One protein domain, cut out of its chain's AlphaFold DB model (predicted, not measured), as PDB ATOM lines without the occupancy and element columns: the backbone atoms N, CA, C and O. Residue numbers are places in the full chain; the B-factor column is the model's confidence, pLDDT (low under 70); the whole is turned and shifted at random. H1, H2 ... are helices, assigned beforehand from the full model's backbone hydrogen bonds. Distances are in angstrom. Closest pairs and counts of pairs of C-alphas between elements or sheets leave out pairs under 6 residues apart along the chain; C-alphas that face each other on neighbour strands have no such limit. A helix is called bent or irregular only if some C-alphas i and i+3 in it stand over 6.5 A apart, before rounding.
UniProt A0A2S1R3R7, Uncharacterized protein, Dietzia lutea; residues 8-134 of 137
ATOM      1  N   SER A   8     -13.657 -19.946  41.147       58.78
ATOM      2  CA  SER A   8     -13.650 -19.033  39.998       58.78
ATOM      3  C   SER A   8     -14.946 -18.223  39.878       58.78
ATOM      4  O   SER A   8     -14.904 -16.999  39.764       58.78
ATOM      5  N   GLU A   9     -16.096 -18.884  40.020       71.12
ATOM      6  CA  GLU A   9     -17.422 -18.283  39.839       71.12
ATOM      7  C   GLU A   9     -17.807 -17.316  40.966       71.12
ATOM      8  O   GLU A   9     -18.670 -16.450  40.787       71.12
ATOM      9  N   HIS A  10     -17.179 -17.445  42.137       73.06
ATOM     10  CA  HIS A  10     -17.464 -16.590  43.288       73.06
ATOM     11  C   HIS A  10     -16.936 -15.168  43.086       73.06
ATOM     12  O   HIS A  10     -17.661 -14.213  43.375       73.06
ATOM     13  N   VAL A  11     -15.726 -15.024  42.534       75.19
ATOM     14  CA  VAL A  11     -15.136 -13.710  42.230       75.19
ATOM     15  C   VAL A  11     -15.884 -13.043  41.082       75.19
ATOM     16  O   VAL A  11     -16.291 -11.897  41.227       75.19
ATOM     17  N   ASP A  12     -16.180 -13.760  39.997       81.56
ATOM     18  CA  ASP A  12     -16.908 -13.187  38.855       81.56
ATOM     19  C   ASP A  12     -18.323 -12.732  39.242       81.56
ATOM     20  O   ASP A  12     -18.858 -11.739  38.739       81.56
ATOM     21  N   ARG A  13     -18.973 -13.454  40.162       83.06
ATOM     22  CA  ARG A  13     -20.260 -13.044  40.732       83.06
ATOM     23  C   ARG A  13     -20.122 -11.796  41.601       83.06
ATOM     24  O   ARG A  13     -20.922 -10.877  41.438       83.06
ATOM     25  N   ALA A  14     -19.149 -11.768  42.510       80.00
ATOM     26  CA  ALA A  14     -18.911 -10.615  43.374       80.00
ATOM     27  C   ALA A  14     -18.555  -9.364  42.547       80.00
ATOM     28  O   ALA A  14     -19.107  -8.287  42.772       80.00
ATOM     29  N   TYR A  15     -17.761  -9.534  41.492       83.94
ATOM     30  CA  TYR A  15     -17.402  -8.462  40.574       83.94
ATOM     31  C   TYR A  15     -18.604  -7.953  39.766       83.94
ATOM     32  O   TYR A  15     -18.802  -6.747  39.634       83.94
ATOM     33  N   ARG A  16     -19.492  -8.838  39.292       88.12
ATOM     34  CA  ARG A  16     -20.767  -8.410  38.677       88.12
ATOM     35  C   ARG A  16     -21.635  -7.603  39.638       88.12
ATOM     36  O   ARG A  16     -22.301  -6.665  39.202       88.12
ATOM     37  N   PHE A  17     -21.620  -7.942  40.927       88.31
ATOM     38  CA  PHE A  17     -22.301  -7.151  41.949       88.31
ATOM     39  C   PHE A  17     -21.753  -5.724  41.996       88.31
ATOM     40  O   PHE A  17     -22.545  -4.788  41.930       88.31
ATOM     41  N   ILE A  18     -20.429  -5.555  42.006       90.31
ATOM     42  CA  ILE A  18     -19.788  -4.236  41.929       90.31
ATOM     43  C   ILE A  18     -20.258  -3.470  40.685       90.31
ATOM     44  O   ILE A  18     -20.699  -2.324  40.790       90.31
ATOM     45  N   ILE A  19     -20.217  -4.120  39.517       91.75
ATOM     46  CA  ILE A  19     -20.562  -3.496  38.236       91.75
ATOM     47  C   ILE A  19     -22.000  -2.977  38.234       91.75
ATOM     48  O   ILE A  19     -22.226  -1.812  37.916       91.75
ATOM     49  N   TYR A  20     -22.980  -3.810  38.582       89.25
ATOM     50  CA  TYR A  20     -24.385  -3.442  38.401       89.25
ATOM     51  C   TYR A  20     -24.990  -2.699  39.592       89.25
ATOM     52  O   TYR A  20     -25.806  -1.806  39.379       89.25
ATOM     53  N   LYS A  21     -24.598  -3.031  40.830       87.19
ATOM     54  CA  LYS A  21     -25.134  -2.377  42.035       87.19
ATOM     55  C   LYS A  21     -24.555  -0.978  42.225       87.19
ATOM     56  O   LYS A  21     -25.269  -0.096  42.683       87.19
ATOM     57  N   SER A  22     -23.277  -0.794  41.896       90.25
ATOM     58  CA  SER A  22     -22.542   0.422  42.244       90.25
ATOM     59  C   SER A  22     -22.029   1.144  41.006       90.25
ATOM     60  O   SER A  22     -22.430   2.273  40.738       90.25
ATOM     61  N   ALA A  23     -21.225   0.490  40.167       93.44
ATOM     62  CA  ALA A  23     -20.516   1.213  39.117       93.44
ATOM     63  C   ALA A  23     -21.438   1.795  38.031       93.44
ATOM     64  O   ALA A  23     -21.343   2.976  37.693       93.44
ATOM     65  N   LYS A  24     -22.371   0.981  37.525       94.19
ATOM     66  CA  LYS A  24     -23.348   1.377  36.503       94.19
ATOM     67  C   LYS A  24     -24.353   2.386  37.048       94.19
ATOM     68  O   LYS A  24     -24.552   3.435  36.445       94.19
ATOM     69  N   TYR A  25     -24.998   2.058  38.166       92.56
ATOM     70  CA  TYR A  25     -26.108   2.845  38.705       92.56
ATOM     71  C   TYR A  25     -25.659   4.121  39.429       92.56
ATOM     72  O   TYR A  25     -26.292   5.157  39.250       92.56
ATOM     73  N   SER A  26     -24.585   4.070  40.220       94.75
ATOM     74  CA  SER A  26     -24.188   5.188  41.086       94.75
ATOM     75  C   SER A  26     -23.239   6.173  40.410       94.75
ATOM     76  O   SER A  26     -23.187   7.328  40.823       94.75
ATOM     77  N   ILE A  27     -22.483   5.743  39.390       96.38
ATOM     78  CA  ILE A  27     -21.459   6.588  38.751       96.38
ATOM     79  C   ILE A  27     -21.693   6.738  37.251       96.38
ATOM     80  O   ILE A  27     -21.952   7.846  36.785       96.38
ATOM     81  N   GLU A  28     -21.620   5.649  36.482       97.81
ATOM     82  CA  GLU A  28     -21.636   5.728  35.017       97.81
ATOM     83  C   GLU A  28     -22.936   6.335  34.472       97.81
ATOM     84  O   GLU A  28     -22.896   7.282  33.684       97.81
ATOM     85  N   ALA A  29     -24.094   5.802  34.878       96.56
ATOM     86  CA  ALA A  29     -25.378   6.253  34.358       96.56
ATOM     87  C   ALA A  29     -25.705   7.698  34.776       96.56
ATOM     88  O   ALA A  29     -26.064   8.473  33.889       96.56
ATOM     89  N   PRO A  30     -25.540   8.126  36.046       97.44
ATOM     90  CA  PRO A  30     -25.736   9.523  36.427       97.44
ATOM     91  C   PRO A  30     -24.823  10.488  35.663       97.44
ATOM     92  O   PRO A  30     -25.291  11.535  35.211       97.44
ATOM     93  N   LEU A  31     -23.553  10.120  35.454       97.12
ATOM     94  CA  LEU A  31     -22.601  10.919  34.680       97.12
ATOM     95  C   LEU A  31     -23.049  11.068  33.220       97.12
ATOM     96  O   LEU A  31     -23.085  12.182  32.694       97.12
ATOM     97  N   ALA A  32     -23.446   9.965  32.580       97.94
ATOM     98  CA  ALA A  32     -23.936   9.973  31.205       97.94
ATOM     99  C   ALA A  32     -25.260  10.743  31.059       97.94
ATOM    100  O   ALA A  32     -25.426  11.491  30.100       97.94
ATOM    101  N   ILE A  33     -26.189  10.605  32.014       98.19
ATOM    102  CA  ILE A  33     -27.461  11.345  32.027       98.19
ATOM    103  C   ILE A  33     -27.198  12.848  32.146       98.19
ATOM    104  O   ILE A  33     -27.740  13.625  31.362       98.19
ATOM    105  N   GLY A  34     -26.345  13.264  33.087       98.50
ATOM    106  CA  GLY A  34     -25.992  14.673  33.268       98.50
ATOM    107  C   GLY A  34     -25.334  15.276  32.027       98.50
ATOM    108  O   GLY A  34     -25.710  16.362  31.590       98.50
ATOM    109  N   ALA A  35     -24.406  14.545  31.410       98.25
ATOM    110  CA  ALA A  35     -23.749  14.969  30.179       98.25
ATOM    111  C   ALA A  35     -24.717  15.055  28.989       98.25
ATOM    112  O   ALA A  35     -24.686  16.038  28.250       98.25
ATOM    113  N   ALA A  36     -25.619  14.081  28.831       98.50
ATOM    114  CA  ALA A  36     -26.629  14.100  27.775       98.50
ATOM    115  C   ALA A  36     -27.573  15.305  27.919       98.50
ATOM    116  O   ALA A  36     -27.835  16.008  26.945       98.50
ATOM    117  N   LEU A  37     -28.025  15.601  29.143       98.56
ATOM    118  CA  LEU A  37     -28.828  16.796  29.434       98.56
ATOM    119  C   LEU A  37     -28.060  18.102  29.170       98.56
ATOM    120  O   LEU A  37     -28.669  19.107  28.814       98.56
ATOM    121  N   GLY A  38     -26.732  18.081  29.315       98.19
ATOM    122  CA  GLY A  38     -25.836  19.189  28.984       98.19
ATOM    123  C   GLY A  38     -25.496  19.326  27.496       98.19
ATOM    124  O   GLY A  38     -24.724  20.217  27.145       98.19
ATOM    125  N   GLY A  39     -26.043  18.474  26.623       98.31
ATOM    126  CA  GLY A  39     -25.793  18.520  25.181       98.31
ATOM    127  C   GLY A  39     -24.480  17.866  24.741       98.31
ATOM    128  O   GLY A  39     -23.936  18.244  23.704       98.31
ATOM    129  N   ALA A  40     -23.954  16.913  25.513       98.38
ATOM    130  CA  ALA A  40     -22.788  16.134  25.109       98.38
ATOM    131  C   ALA A  40     -23.052  15.341  23.816       98.38
ATOM    132  O   ALA A  40     -24.140  14.809  23.600       98.38
ATOM    133  N   SER A  41     -22.022  15.245  22.979       98.56
ATOM    134  CA  SER A  41     -21.995  14.364  21.806       98.56
ATOM    135  C   SER A  41     -21.885  12.887  22.198       98.56
ATOM    136  O   SER A  41     -21.454  12.562  23.306       98.56
ATOM    137  N   ASP A  42     -22.199  11.989  21.263       98.25
ATOM    138  CA  ASP A  42     -22.059  10.542  21.468       98.25
ATOM    139  C   ASP A  42     -20.617  10.145  21.829       98.25
ATOM    140  O   ASP A  42     -20.407   9.363  22.752       98.25
ATOM    141  N   GLU A  43     -19.616  10.764  21.192       98.50
ATOM    142  CA  GLU A  43     -18.198  10.528  21.503       98.50
ATOM    143  C   GLU A  43     -17.861  10.915  22.953       98.50
ATOM    144  O   GLU A  43     -17.193  10.170  23.671       98.50
ATOM    145  N   GLN A  44     -18.374  12.053  23.427       98.38
ATOM    146  CA  GLN A  44     -18.190  12.475  24.818       98.38
ATOM    147  C   GLN A  44     -18.904  11.539  25.796       98.38
ATOM    148  O   GLN A  44     -18.354  11.233  26.854       98.38
ATOM    149  N   LEU A  45     -20.106  11.063  25.460       98.50
ATOM    150  CA  LEU A  45     -20.827  10.090  26.282       98.50
ATOM    151  C   LEU A  45     -20.062   8.769  26.389       98.50
ATOM    152  O   LEU A  45     -19.983   8.207  27.482       98.50
ATOM    153  N   ASP A  46     -19.467   8.290  25.300       98.12
ATOM    154  CA  ASP A  46     -18.687   7.053  25.304       98.12
ATOM    155  C   ASP A  46     -17.414   7.183  26.144       98.12
ATOM    156  O   ASP A  46     -17.126   6.301  26.957       98.12
ATOM    157  N   VAL A  47     -16.710   8.318  26.052       98.19
ATOM    158  CA  VAL A  47     -15.564   8.620  26.926       98.19
ATOM    159  C   VAL A  47     -15.988   8.651  28.397       98.19
ATOM    160  O   VAL A  47     -15.333   8.044  29.247       98.19
ATOM    161  N   LEU A  48     -17.102   9.315  28.716       98.00
ATOM    162  CA  LEU A  48     -17.599   9.401  30.090       98.00
ATOM    163  C   LEU A  48     -18.038   8.043  30.637       98.00
ATOM    164  O   LEU A  48     -17.789   7.758  31.805       98.00
ATOM    165  N   ARG A  49     -18.640   7.178  29.815       97.44
ATOM    166  CA  ARG A  49     -18.989   5.811  30.224       97.44
ATOM    167  C   ARG A  49     -17.748   4.961  30.475       97.44
ATOM    168  O   ARG A  49     -17.668   4.284  31.502       97.44
ATOM    169  N   ALA A  50     -16.772   5.035  29.570       96.62
ATOM    170  CA  ALA A  50     -15.498   4.335  29.697       96.62
ATOM    171  C   ALA A  50     -14.704   4.788  30.934       96.62
ATOM    172  O   ALA A  50     -13.989   3.983  31.524       96.62
ATOM    173  N   PHE A  51     -14.867   6.044  31.358       96.50
ATOM    174  CA  PHE A  51     -14.295   6.571  32.596       96.50
ATOM    175  C   PHE A  51     -15.115   6.206  33.847       96.50
ATOM    176  O   PHE A  51     -14.561   5.786  34.864       96.50
ATOM    177  N   GLY A  52     -16.439   6.356  33.791       96.44
ATOM    178  CA  GLY A  52     -17.326   6.204  34.944       96.44
ATOM    179  C   GLY A  52     -17.414   4.770  35.459       96.44
ATOM    180  O   GLY A  52     -17.466   4.557  36.670       96.44
ATOM    181  N   LEU A  53     -17.373   3.781  34.561       95.56
ATOM    182  CA  LEU A  53     -17.428   2.370  34.942       95.56
ATOM    183  C   LEU A  53     -16.246   1.939  35.838       95.56
ATOM    184  O   LEU A  53     -16.503   1.466  36.948       95.56
ATOM    185  N   PRO A  54     -14.965   2.099  35.443       94.69
ATOM    186  CA  PRO A  54     -13.840   1.733  36.304       94.69
ATOM    187  C   PRO A  54     -13.768   2.587  37.574       94.69
ATOM    188  O   PRO A  54     -13.410   2.066  38.629       94.69
ATOM    189  N   LEU A  55     -14.171   3.864  37.519       95.44
ATOM    190  CA  LEU A  55     -14.266   4.703  38.715       95.44
ATOM    191  C   LEU A  55     -15.267   4.130  39.729       95.44
ATOM    192  O   LEU A  55     -14.974   4.052  40.920       95.44
ATOM    193  N   GLY A  56     -16.430   3.683  39.256       94.69
ATOM    194  CA  GLY A  56     -17.443   3.036  40.083       94.69
ATOM    195  C   GLY A  56     -17.006   1.699  40.669       94.69
ATOM    196  O   GLY A  56     -17.324   1.395  41.818       94.69
ATOM    197  N   VAL A  57     -16.220   0.925  39.919       92.00
ATOM    198  CA  VAL A  57     -15.596  -0.296  40.443       92.00
ATOM    199  C   VAL A  57     -14.634   0.040  41.580       92.00
ATOM    200  O   VAL A  57     -14.733  -0.544  42.658       92.00
ATOM    201  N   ALA A  58     -13.736   1.005  41.367       90.88
ATOM    202  CA  ALA A  58     -12.771   1.430  42.377       90.88
ATOM    203  C   ALA A  58     -13.457   1.982  43.637       90.88
ATOM    204  O   ALA A  58     -13.020   1.693  44.751       90.88
ATOM    205  N   PHE A  59     -14.554   2.726  43.468       91.31
ATOM    206  CA  PHE A  59     -15.369   3.220  44.575       91.31
ATOM    207  C   PHE A  59     -15.892   2.074  45.447       91.31
ATOM    208  O   PHE A  59     -15.657   2.089  46.652       91.31
ATOM    209  N   GLN A  60     -16.526   1.054  44.856       90.62
ATOM    210  CA  GLN A  60     -17.067  -0.064  45.635       90.62
ATOM    211  C   GLN A  60     -15.972  -0.925  46.269       90.62
ATOM    212  O   GLN A  60     -16.145  -1.393  47.384       90.62
ATOM    213  N   LEU A  61     -14.831  -1.123  45.602       87.00
ATOM    214  CA  LEU A  61     -13.712  -1.857  46.207       87.00
ATOM    215  C   LEU A  61     -13.160  -1.135  47.442       87.00
ATOM    216  O   LEU A  61     -12.805  -1.779  48.425       87.00
ATOM    217  N   ARG A  62     -13.095   0.202  47.400       86.62
ATOM    218  CA  ARG A  62     -12.720   1.010  48.564       86.62
ATOM    219  C   ARG A  62     -13.783   0.941  49.660       86.62
ATOM    220  O   ARG A  62     -13.413   0.861  50.824       86.62
ATOM    221  N   ASP A  63     -15.058   0.979  49.297       86.12
ATOM    222  CA  ASP A  63     -16.186   0.839  50.224       86.12
ATOM    223  C   ASP A  63     -16.141  -0.515  50.952       86.12
ATOM    224  O   ASP A  63     -16.080  -0.541  52.176       86.12
ATOM    225  N   ASP A  64     -15.992  -1.620  50.214       84.94
ATOM    226  CA  ASP A  64     -15.819  -2.970  50.771       84.94
ATOM    227  C   ASP A  64     -14.585  -3.045  51.702       84.94
ATOM    228  O   ASP A  64     -14.594  -3.741  52.716       84.94
ATOM    229  N   LEU A  65     -13.494  -2.336  51.375       81.31
ATOM    230  CA  LEU A  65     -12.292  -2.294  52.218       81.31
ATOM    231  C   LEU A  65     -12.561  -1.558  53.535       81.31
ATOM    232  O   LEU A  65     -12.112  -2.003  54.589       81.31
ATOM    233  N   LEU A  66     -13.280  -0.437  53.477       81.56
ATOM    234  CA  LEU A  66     -13.660   0.337  54.656       81.56
ATOM    235  C   LEU A  66     -14.691  -0.408  55.512       81.56
ATOM    236  O   LEU A  66     -14.586  -0.360  56.733       81.56
ATOM    237  N   GLY A  67     -15.607  -1.163  54.905       78.62
ATOM    238  CA  GLY A  67     -16.556  -2.016  55.628       78.62
ATOM    239  C   GLY A  67     -15.874  -3.120  56.445       78.62
ATOM    240  O   GLY A  67     -16.390  -3.551  57.478       78.62
ATOM    241  N   VAL A  68     -14.680  -3.557  56.032       77.12
ATOM    242  CA  VAL A  68     -13.909  -4.586  56.746       77.12
ATOM    243  C   VAL A  68     -12.853  -3.996  57.689       77.12
ATOM    244  O   VAL A  68     -12.730  -4.459  58.822       77.12
ATOM    245  N   PHE A  69     -12.094  -2.988  57.250       73.31
ATOM    246  CA  PHE A  69     -10.912  -2.467  57.963       73.31
ATOM    247  C   PHE A  69     -10.968  -0.974  58.276       73.31
ATOM    248  O   PHE A  69      -9.977  -0.411  58.745       73.31
ATOM    249  N   GLY A  70     -12.068  -0.299  57.953       72.62
ATOM    250  CA  GLY A  70     -12.201   1.130  58.184       72.62
ATOM    251  C   GLY A  70     -12.069   1.457  59.665       72.62
ATOM    252  O   GLY A  70     -12.634   0.774  60.513       72.62
ATOM    253  N   ASP A  71     -11.308   2.505  59.971       74.50
ATOM    254  CA  ASP A  71     -11.249   3.053  61.322       74.50
ATOM    255  C   ASP A  71     -12.635   3.620  61.682       74.50
ATOM    256  O   ASP A  71     -13.100   4.522  60.972       74.50
ATOM    257  N   PRO A  72     -13.283   3.156  62.770       75.06
ATOM    258  CA  PRO A  72     -14.577   3.679  63.205       75.06
ATOM    259  C   PRO A  72     -14.593   5.196  63.413       75.06
ATOM    260  O   PRO A  72     -15.628   5.836  63.234       75.06
ATOM    261  N   ALA A  73     -13.447   5.803  63.749       74.00
ATOM    262  CA  ALA A  73     -13.325   7.253  63.877       74.00
ATOM    263  C   ALA A  73     -13.469   7.996  62.533       74.00
ATOM    264  O   ALA A  73     -13.774   9.188  62.522       74.00
ATOM    265  N   VAL A  74     -13.247   7.307  61.410       72.69
ATOM    266  CA  VAL A  74     -13.324   7.851  60.046       72.69
ATOM    267  C   VAL A  74     -14.622   7.442  59.352       72.69
ATOM    268  O   VAL A  74     -15.213   8.259  58.648       72.69
ATOM    269  N   THR A  75     -15.064   6.195  59.524       71.62
ATOM    270  CA  THR A  75     -16.272   5.658  58.873       71.62
ATOM    271  C   THR A  75     -17.555   6.027  59.615       71.62
ATOM    272  O   THR A  75     -18.605   6.131  58.989       71.62
ATOM    273  N   GLY A  76     -17.482   6.244  60.933       74.00
ATOM    274  CA  GLY A  76     -18.653   6.409  61.799       74.00
ATOM    275  C   GLY A  76     -19.385   5.097  62.114       74.00
ATOM    276  O   GLY A  76     -20.379   5.125  62.838       74.00
ATOM    277  N   GLU A  77     -18.886   3.965  61.611       70.38
ATOM    278  CA  GLU A  77     -19.452   2.622  61.774       70.38
ATOM    279  C   GLU A  77     -18.401   1.667  62.372       70.38
ATOM    280  O   GLU A  77     -17.201   1.867  62.154       70.38
ATOM    281  N   PRO A  78     -18.805   0.635  63.137       70.50
ATOM    282  CA  PRO A  78     -17.879  -0.385  63.614       70.50
ATOM    283  C   PRO A  78     -17.128  -1.065  62.459       70.50
ATOM    284  O   PRO A  78     -17.696  -1.422  61.430       70.50
ATOM    285  N   SER A  79     -15.825  -1.287  62.633       74.50
ATOM    286  CA  SER A  79     -15.032  -2.034  61.655       74.50
ATOM    287  C   SER A  79     -15.508  -3.483  61.577       74.50
ATOM    288  O   SER A  79     -15.722  -4.117  62.616       74.50
ATOM    289  N   GLY A  80     -15.583  -4.047  60.371       78.31
ATOM    290  CA  GLY A  80     -15.828  -5.475  60.184       78.31
ATOM    291  C   GLY A  80     -17.299  -5.873  60.103       78.31
ATOM    292  O   GLY A  80     -17.597  -7.069  60.093       78.31
ATOM    293  N   ASP A  81     -18.214  -4.910  60.013       82.75
ATOM    294  CA  ASP A  81     -19.651  -5.177  59.905       82.75
ATOM    295  C   ASP A  81     -19.993  -6.003  58.661       82.75
ATOM    296  O   ASP A  81     -20.789  -6.939  58.736       82.75
ATOM    297  N   ASP A  82     -19.277  -5.791  57.556       85.69
ATOM    298  CA  ASP A  82     -19.401  -6.624  56.359       85.69
ATOM    299  C   ASP A  82     -19.100  -8.106  56.631       85.69
ATOM    300  O   ASP A  82     -19.782  -8.990  56.102       85.69
ATOM    301  N   LEU A  83     -18.105  -8.395  57.476       85.50
ATOM    302  CA  LEU A  83     -17.780  -9.766  57.864       85.50
ATOM    303  C   LEU A  83     -18.848 -10.338  58.791       85.50
ATOM    304  O   LEU A  83     -19.300 -11.451  58.537       85.50
ATOM    305  N   ARG A  84     -19.311  -9.584  59.795       87.25
ATOM    306  CA  ARG A  84     -20.380 -10.025  60.713       87.25
ATOM    307  C   ARG A  84     -21.683 -10.322  59.984       87.25
ATOM    308  O   ARG A  84     -22.356 -11.309  60.280       87.25
ATOM    309  N   GLU A  85     -22.038  -9.499  59.003       87.62
ATOM    310  CA  GLU A  85     -23.203  -9.699  58.133       87.62
ATOM    311  C   GLU A  85     -23.031 -10.870  57.154       87.62
ATOM    312  O   GLU A  85     -23.993 -11.310  56.521       87.62
ATOM    313  N   GLY A  86     -21.814 -11.403  57.015       86.25
ATOM    314  CA  GLY A  86     -21.521 -12.501  56.102       86.25
ATOM    315  C   GLY A  86     -21.476 -12.065  54.638       86.25
ATOM    316  O   GLY A  86     -21.718 -12.885  53.741       86.25
ATOM    317  N   LYS A  87     -21.185 -10.785  54.362       86.94
ATOM    318  CA  LYS A  87     -21.094 -10.272  52.994       86.94
ATOM    319  C   LYS A  87     -19.932 -10.944  52.276       86.94
ATOM    320  O   LYS A  87     -18.763 -10.780  52.608       86.94
ATOM    321  N   ARG A  88     -20.256 -11.682  51.216       84.50
ATOM    322  CA  ARG A  88     -19.268 -12.275  50.306       84.50
ATOM    323  C   ARG A  88     -18.859 -11.259  49.243       84.50
ATOM    324  O   ARG A  88     -19.201 -11.420  48.071       84.50
ATOM    325  N   THR A  89     -18.197 -10.194  49.689       83.19
ATOM    326  CA  THR A  89     -17.661  -9.131  48.830       83.19
ATOM    327  C   THR A  89     -16.562  -9.665  47.908       83.19
ATOM    328  O   THR A  89     -16.077 -10.792  48.068       83.19
ATOM    329  N   THR A  90     -16.141  -8.855  46.934       80.50
ATOM    330  CA  THR A  90     -15.033  -9.237  46.042       80.50
ATOM    331  C   THR A  90     -13.739  -9.423  46.833       80.50
ATOM    332  O   THR A  90     -12.991 -10.357  46.555       80.50
ATOM    333  N   LEU A  91     -13.515  -8.611  47.872       78.62
ATOM    334  CA  LEU A  91     -12.361  -8.750  48.762       78.62
ATOM    335  C   LEU A  91     -12.373 -10.077  49.525       78.62
ATOM    336  O   LEU A  91     -11.347 -10.748  49.560       78.62
ATOM    337  N   VAL A  92     -13.522 -10.507  50.060       82.06
ATOM    338  CA  VAL A  92     -13.653 -11.820  50.723       82.06
ATOM    339  C   VAL A  92     -13.377 -12.957  49.736       82.06
ATOM    340  O   VAL A  92     -12.631 -13.879  50.053       82.06
ATOM    341  N   ALA A  93     -13.921 -12.880  48.519       82.31
ATOM    342  CA  ALA A  93     -13.699 -13.903  47.497       82.31
ATOM    343  C   ALA A  93     -12.228 -13.982  47.038       82.31
ATOM    344  O   ALA A  93     -11.716 -15.076  46.801       82.31
ATOM    345  N   LEU A  94     -11.537 -12.842  46.926       78.81
ATOM    346  CA  LEU A  94     -10.102 -12.793  46.626       78.81
ATOM    347  C   LEU A  94      -9.262 -13.301  47.803       78.81
ATOM    348  O   LEU A  94      -8.328 -14.071  47.590       78.81
ATOM    349  N   ALA A  95      -9.629 -12.934  49.033       78.94
ATOM    350  CA  ALA A  95      -8.985 -13.405  50.252       78.94
ATOM    351  C   ALA A  95      -8.995 -14.937  50.331       78.94
ATOM    352  O   ALA A  95      -7.950 -15.540  50.558       78.94
ATOM    353  N   THR A  96     -10.133 -15.587  50.057       79.88
ATOM    354  CA  THR A  96     -10.219 -17.058  50.057       79.88
ATOM    355  C   THR A  96      -9.194 -17.701  49.117       79.88
ATOM    356  O   THR A  96      -8.599 -18.710  49.486       79.88
ATOM    357  N   ARG A  97      -8.899 -17.084  47.962       80.75
ATOM    358  CA  ARG A  97      -7.930 -17.630  46.999       80.75
ATOM    359  C   ARG A  97      -6.489 -17.562  47.485       80.75
ATOM    360  O   ARG A  97      -5.731 -18.493  47.230       80.75
ATOM    361  N   VAL A  98      -6.115 -16.467  48.141       77.19
ATOM    362  CA  VAL A  98      -4.715 -16.176  48.495       77.19
ATOM    363  C   VAL A  98      -4.341 -16.630  49.905       77.19
ATOM    364  O   VAL A  98      -3.163 -16.850  50.178       77.19
ATOM    365  N   LEU A  99      -5.323 -16.783  50.798       79.31
ATOM    366  CA  LEU A  99      -5.093 -17.227  52.169       79.31
ATOM    367  C   LEU A  99      -4.702 -18.710  52.220       79.31
ATOM    368  O   LEU A  99      -5.282 -19.559  51.530       79.31
ATOM    369  N   ASP A 100      -3.754 -19.017  53.106       81.06
ATOM    370  CA  ASP A 100      -3.404 -20.383  53.488       81.06
ATOM    371  C   ASP A 100      -4.525 -21.041  54.319       81.06
ATOM    372  O   ASP A 100      -5.546 -20.427  54.635       81.06
ATOM    373  N   ALA A 101      -4.361 -22.317  54.681       82.50
ATOM    374  CA  ALA A 101      -5.388 -23.058  55.421       82.50
ATOM    375  C   ALA A 101      -5.773 -22.375  56.746       82.50
ATOM    376  O   ALA A 101      -6.953 -22.281  57.080       82.50
ATOM    377  N   ARG A 102      -4.784 -21.833  57.467       81.69
ATOM    378  CA  ARG A 102      -5.012 -21.129  58.730       81.69
ATOM    379  C   ARG A 102      -5.776 -19.828  58.505       81.69
ATOM    380  O   ARG A 102      -6.686 -19.526  59.273       81.69
ATOM    381  N   GLY A 103      -5.426 -19.057  57.480       79.69
ATOM    382  CA  GLY A 103      -6.124 -17.837  57.090       79.69
ATOM    383  C   GLY A 103      -7.562 -18.104  56.647       79.69
ATOM    384  O   GLY A 103      -8.467 -17.369  57.032       79.69
ATOM    385  N   ARG A 104      -7.807 -19.200  55.922       81.38
ATOM    386  CA  ARG A 104      -9.163 -19.618  55.531       81.38
ATOM    387  C   ARG A 104     -10.021 -19.991  56.737       81.38
ATOM    388  O   ARG A 104     -11.093 -19.423  56.893       81.38
ATOM    389  N   GLU A 105      -9.522 -20.832  57.647       84.12
ATOM    390  CA  GLU A 105     -10.229 -21.154  58.902       84.12
ATOM    391  C   GLU A 105     -10.540 -19.901  59.726       84.12
ATOM    392  O   GLU A 105     -11.561 -19.803  60.400       84.12
ATOM    393  N   SER A 106      -9.632 -18.931  59.678       82.44
ATOM    394  CA  SER A 106      -9.768 -17.658  60.369       82.44
ATOM    395  C   SER A 106     -10.875 -16.786  59.791       82.44
ATOM    396  O   SER A 106     -11.671 -16.241  60.551       82.44
ATOM    397  N   LEU A 107     -10.921 -16.674  58.464       82.56
ATOM    398  CA  LEU A 107     -11.959 -15.953  57.736       82.56
ATOM    399  C   LEU A 107     -13.327 -16.623  57.919       82.56
ATOM    400  O   LEU A 107     -14.308 -15.945  58.215       82.56
ATOM    401  N   ASP A 108     -13.384 -17.951  57.815       85.50
ATOM    402  CA  ASP A 108     -14.619 -18.724  57.972       85.50
ATOM    403  C   ASP A 108     -15.193 -18.634  59.394       85.50
ATOM    404  O   ASP A 108     -16.408 -18.672  59.566       85.50
ATOM    405  N   ALA A 109     -14.339 -18.483  60.414       85.81
ATOM    406  CA  ALA A 109     -14.771 -18.352  61.805       85.81
ATOM    407  C   ALA A 109     -15.468 -17.017  62.115       85.81
ATOM    408  O   ALA A 109     -16.228 -16.956  63.077       85.81
ATOM    409  N   VAL A 110     -15.200 -15.957  61.344       85.94
ATOM    410  CA  VAL A 110     -15.785 -14.620  61.574       85.94
ATOM    411  C   VAL A 110     -16.875 -14.263  60.563       85.94
ATOM    412  O   VAL A 110     -17.728 -13.425  60.849       85.94
ATOM    413  N   LEU A 111     -16.873 -14.885  59.380       87.56
ATOM    414  CA  LEU A 111     -17.817 -14.568  58.313       87.56
ATOM    415  C   LEU A 111     -19.243 -15.023  58.667       87.56
ATOM    416  O   LEU A 111     -19.563 -16.212  58.648       87.56
ATOM    417  N   GLY A 112     -20.129 -14.059  58.901       88.50
ATOM    418  CA  GLY A 112     -21.524 -14.278  59.276       88.50
ATOM    419  C   GLY A 112     -21.748 -14.449  60.779       88.50
ATOM    420  O   GLY A 112     -22.877 -14.736  61.179       88.50
ATOM    421  N   ASP A 113     -20.709 -14.292  61.607       88.19
ATOM    422  CA  ASP A 113     -20.838 -14.329  63.063       88.19
ATOM    423  C   ASP A 113     -21.070 -12.919  63.624       88.19
ATOM    424  O   ASP A 113     -20.156 -12.106  63.755       88.19
ATOM    425  N   GLN A 114     -22.317 -12.641  64.004       87.25
ATOM    426  CA  GLN A 114     -22.723 -11.377  64.625       87.25
ATOM    427  C   GLN A 114     -22.056 -11.134  65.990       87.25
ATOM    428  O   GLN A 114     -21.991  -9.993  66.440       87.25
ATOM    429  N   ALA A 115     -21.559 -12.182  66.655       87.00
ATOM    430  CA  ALA A 115     -20.853 -12.078  67.929       87.00
ATOM    431  C   ALA A 115     -19.330 -11.904  67.765       87.00
ATOM    432  O   ALA A 115     -18.622 -11.779  68.771       87.00
ATOM    433  N   ALA A 116     -18.812 -11.876  66.529       84.31
ATOM    434  CA  ALA A 116     -17.388 -11.702  66.277       84.31
ATOM    435  C   ALA A 116     -16.886 -10.358  66.831       84.31
ATOM    436  O   ALA A 116     -17.379  -9.275  66.494       84.31
ATOM    437  N   THR A 117     -15.871 -10.428  67.691       81.62
ATOM    438  CA  THR A 117     -15.268  -9.245  68.316       81.62
ATOM    439  C   THR A 117     -14.347  -8.515  67.341       81.62
ATOM    440  O   THR A 117     -13.754  -9.133  66.456       81.62
ATOM    441  N   ASP A 118     -14.150  -7.209  67.543       74.81
ATOM    442  CA  ASP A 118     -13.213  -6.413  66.731       74.81
ATOM    443  C   ASP A 118     -11.799  -7.010  66.743       74.81
ATOM    444  O   ASP A 118     -11.118  -7.052  65.722       74.81
ATOM    445  N   ALA A 119     -11.374  -7.563  67.884       69.25
ATOM    446  CA  ALA A 119     -10.088  -8.241  68.005       69.25
ATOM    447  C   ALA A 119     -10.019  -9.518  67.150       69.25
ATOM    448  O   ALA A 119      -8.983  -9.796  66.551       69.25
ATOM    449  N   ALA A 120     -11.108 -10.291  67.060       68.69
ATOM    450  CA  ALA A 120     -11.168 -11.475  66.204       68.69
ATOM    451  C   ALA A 120     -11.118 -11.111  64.713       68.69
ATOM    452  O   ALA A 120     -10.514 -11.842  63.936       68.69
ATOM    453  N   ILE A 121     -11.685  -9.968  64.323       70.75
ATOM    454  CA  ILE A 121     -11.651  -9.468  62.944       70.75
ATOM    455  C   ILE A 121     -10.261  -8.907  62.596       70.75
ATOM    456  O   ILE A 121      -9.674  -9.283  61.581       70.75
ATOM    457  N   ALA A 122      -9.686  -8.083  63.477       63.38
ATOM    458  CA  ALA A 122      -8.397  -7.426  63.262       63.38
ATOM    459  C   ALA A 122      -7.194  -8.390  63.276       63.38
ATOM    460  O   ALA A 122      -6.231  -8.198  62.537       63.38
ATOM    461  N   VAL A 123      -7.225  -9.437  64.110       54.09
ATOM    462  CA  VAL A 123      -6.078 -10.349  64.312       54.09
ATOM    463  C   VAL A 123      -5.990 -11.446  63.244       54.09
ATOM    464  O   VAL A 123      -4.936 -12.058  63.073       54.09
ATOM    465  N   ARG A 124      -7.076 -11.723  62.516       54.31
ATOM    466  CA  ARG A 124      -7.187 -12.941  61.694       54.31
ATOM    467  C   ARG A 124      -7.304 -12.715  60.196       54.31
ATOM    468  O   ARG A 124      -7.195 -13.669  59.432       54.31
ATOM    469  N   VAL A 125      -7.418 -11.459  59.789       51.25
ATOM    470  CA  VAL A 125      -7.391 -11.045  58.393       51.25
ATOM    471  C   VAL A 125      -6.155 -10.162  58.190       51.25
ATOM    472  O   VAL A 125      -6.233  -8.975  57.897       51.25
ATOM    473  N   HIS A 126      -4.970 -10.750  58.376       48.59
ATOM    474  CA  HIS A 126      -3.738 -10.191  57.818       48.59
ATOM    475  C   HIS A 126      -3.808 -10.447  56.305       48.59
ATOM    476  O   HIS A 126      -3.205 -11.387  55.789       48.59
ATOM    477  N   LEU A 127      -4.643  -9.673  55.599       50.56
ATOM    478  CA  LEU A 127      -4.503  -9.522  54.156       50.56
ATOM    479  C   LEU A 127      -3.174  -8.819  53.979       50.56
ATOM    480  O   LEU A 127      -3.074  -7.598  54.077       50.56
ATOM    481  N   ASP A 128      -2.146  -9.643  53.857       40.38
ATOM    482  CA  ASP A 128      -0.802  -9.222  53.569       40.38
ATOM    483  C   ASP A 128      -0.880  -8.173  52.457       40.38
ATOM    484  O   ASP A 128      -1.528  -8.357  51.423       40.38
ATOM    485  N   THR A 129      -0.274  -7.017  52.702       45.53
ATOM    486  CA  THR A 129      -0.238  -5.889  51.764       45.53
ATOM    487  C   THR A 129       0.306  -6.278  50.376       45.53
ATOM    488  O   THR A 129       0.188  -5.504  49.429       45.53
ATOM    489  N   SER A 130       0.831  -7.500  50.225       40.28
ATOM    490  CA  SER A 130       1.168  -8.175  48.971       40.28
ATOM    491  C   SER A 130      -0.014  -8.416  48.010       40.28
ATOM    492  O   SER A 130       0.223  -8.514  46.804       40.28
ATOM    493  N   VAL A 131      -1.277  -8.423  48.470       43.94
ATOM    494  CA  VAL A 131      -2.467  -8.557  47.592       43.94
ATOM    495  C   VAL A 131      -2.581  -7.387  46.601       43.94
ATOM    496  O   VAL A 131      -2.979  -7.582  45.453       43.94
ATOM    497  N   TRP A 132      -2.133  -6.185  46.982       44.47
ATOM    498  CA  TRP A 132      -2.103  -5.016  46.090       44.47
ATOM    499  C   TRP A 132      -1.116  -5.172  44.925       44.47
ATOM    500  O   TRP A 132      -1.323  -4.595  43.861       44.47
ATOM    501  N   GLY A 133      -0.070  -5.991  45.089       39.50
ATOM    502  CA  GLY A 133       0.937  -6.228  44.054       39.50
ATOM    503  C   GLY A 133       0.458  -7.109  42.895       39.50
ATOM    504  O   GLY A 133       1.077  -7.095  41.838       39.50
ATOM    505  N   GLN A 134      -0.637  -7.859  43.069       38.31
ATOM    506  CA  GLN A 134      -1.137  -8.817  42.069       38.31
ATOM    507  C   GLN A 134      -2.335  -8.304  41.259       38.31
ATOM    508  O   GLN A 134      -2.685  -8.906  40.249       38.31
TER     509      GLN A 134
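What this domain is: This is residues 8 to 134 of the 137 residues of an uncharacterized protein of Dietzia lutea (UniProt A0A2S1R3R7). A long helical hairpin, H1 with H2, ends in a head of short helices; H1b runs back along H2, while H1a bends away and packs on H5. The head holds H4, H5 and the small hairpin of H6 and H7, with H3 and H8 at its rim. The printed part has 127 residues with eight named helices, H1 to H8 in order, and no named strand: all helix. It is loose, with a radius of gyration of the C-alphas of 17.4 A, and spans 54 by 33 by 23 A.

How they stand to each other: H1, residues 8 to 37, is one helix by its hydrogen bonds but bent, C-alphas 21 and 24 being 6.9 A apart; its arms are H1a, residues 8 to 21, and H1b, residues 24 to 37, itself irregular with C-alphas 26 and 29 6.9 A apart. H1b forms a hairpin with the hub H2, residues 42 to 69, at a shallow tilt of 31 degrees; their closest C-alphas, Glu 28 and Gly 52, are 4.3 A apart. H3, residues 72 to 75, is close to H2 but not clearly touching (C-alphas of Leu 66 and Thr 75, 7.3 A). H4, residues 81 to 84, touches H2 (closest C-alphas Gly 67 and Asp 82, 5.5 A). H5, residues 90 to 98, touches H1a at 19 degrees, a shallow tilt, opposite ways (closest C-alphas Ala 14 and Thr 90, 4.9 A). H6, residues 101 to 110, and H7, residues 118 to 124, form a hairpin (closest C-alphas Ser 106 and Arg 124, 5.5 A). H8, residues 129 to 133, touches no helix.

Where its parts are: H1a begins at C-alpha 8 (-13.650, -19.033, 39.998). H2, 40.3 A long, ends at C-alpha 69 (-10.912, -2.467, 57.963).

The domain as a whole: The printed part has no cut and no long link. Residue 8, residues 119 to 120 and 122 to 134 are under 70 in pLDDT.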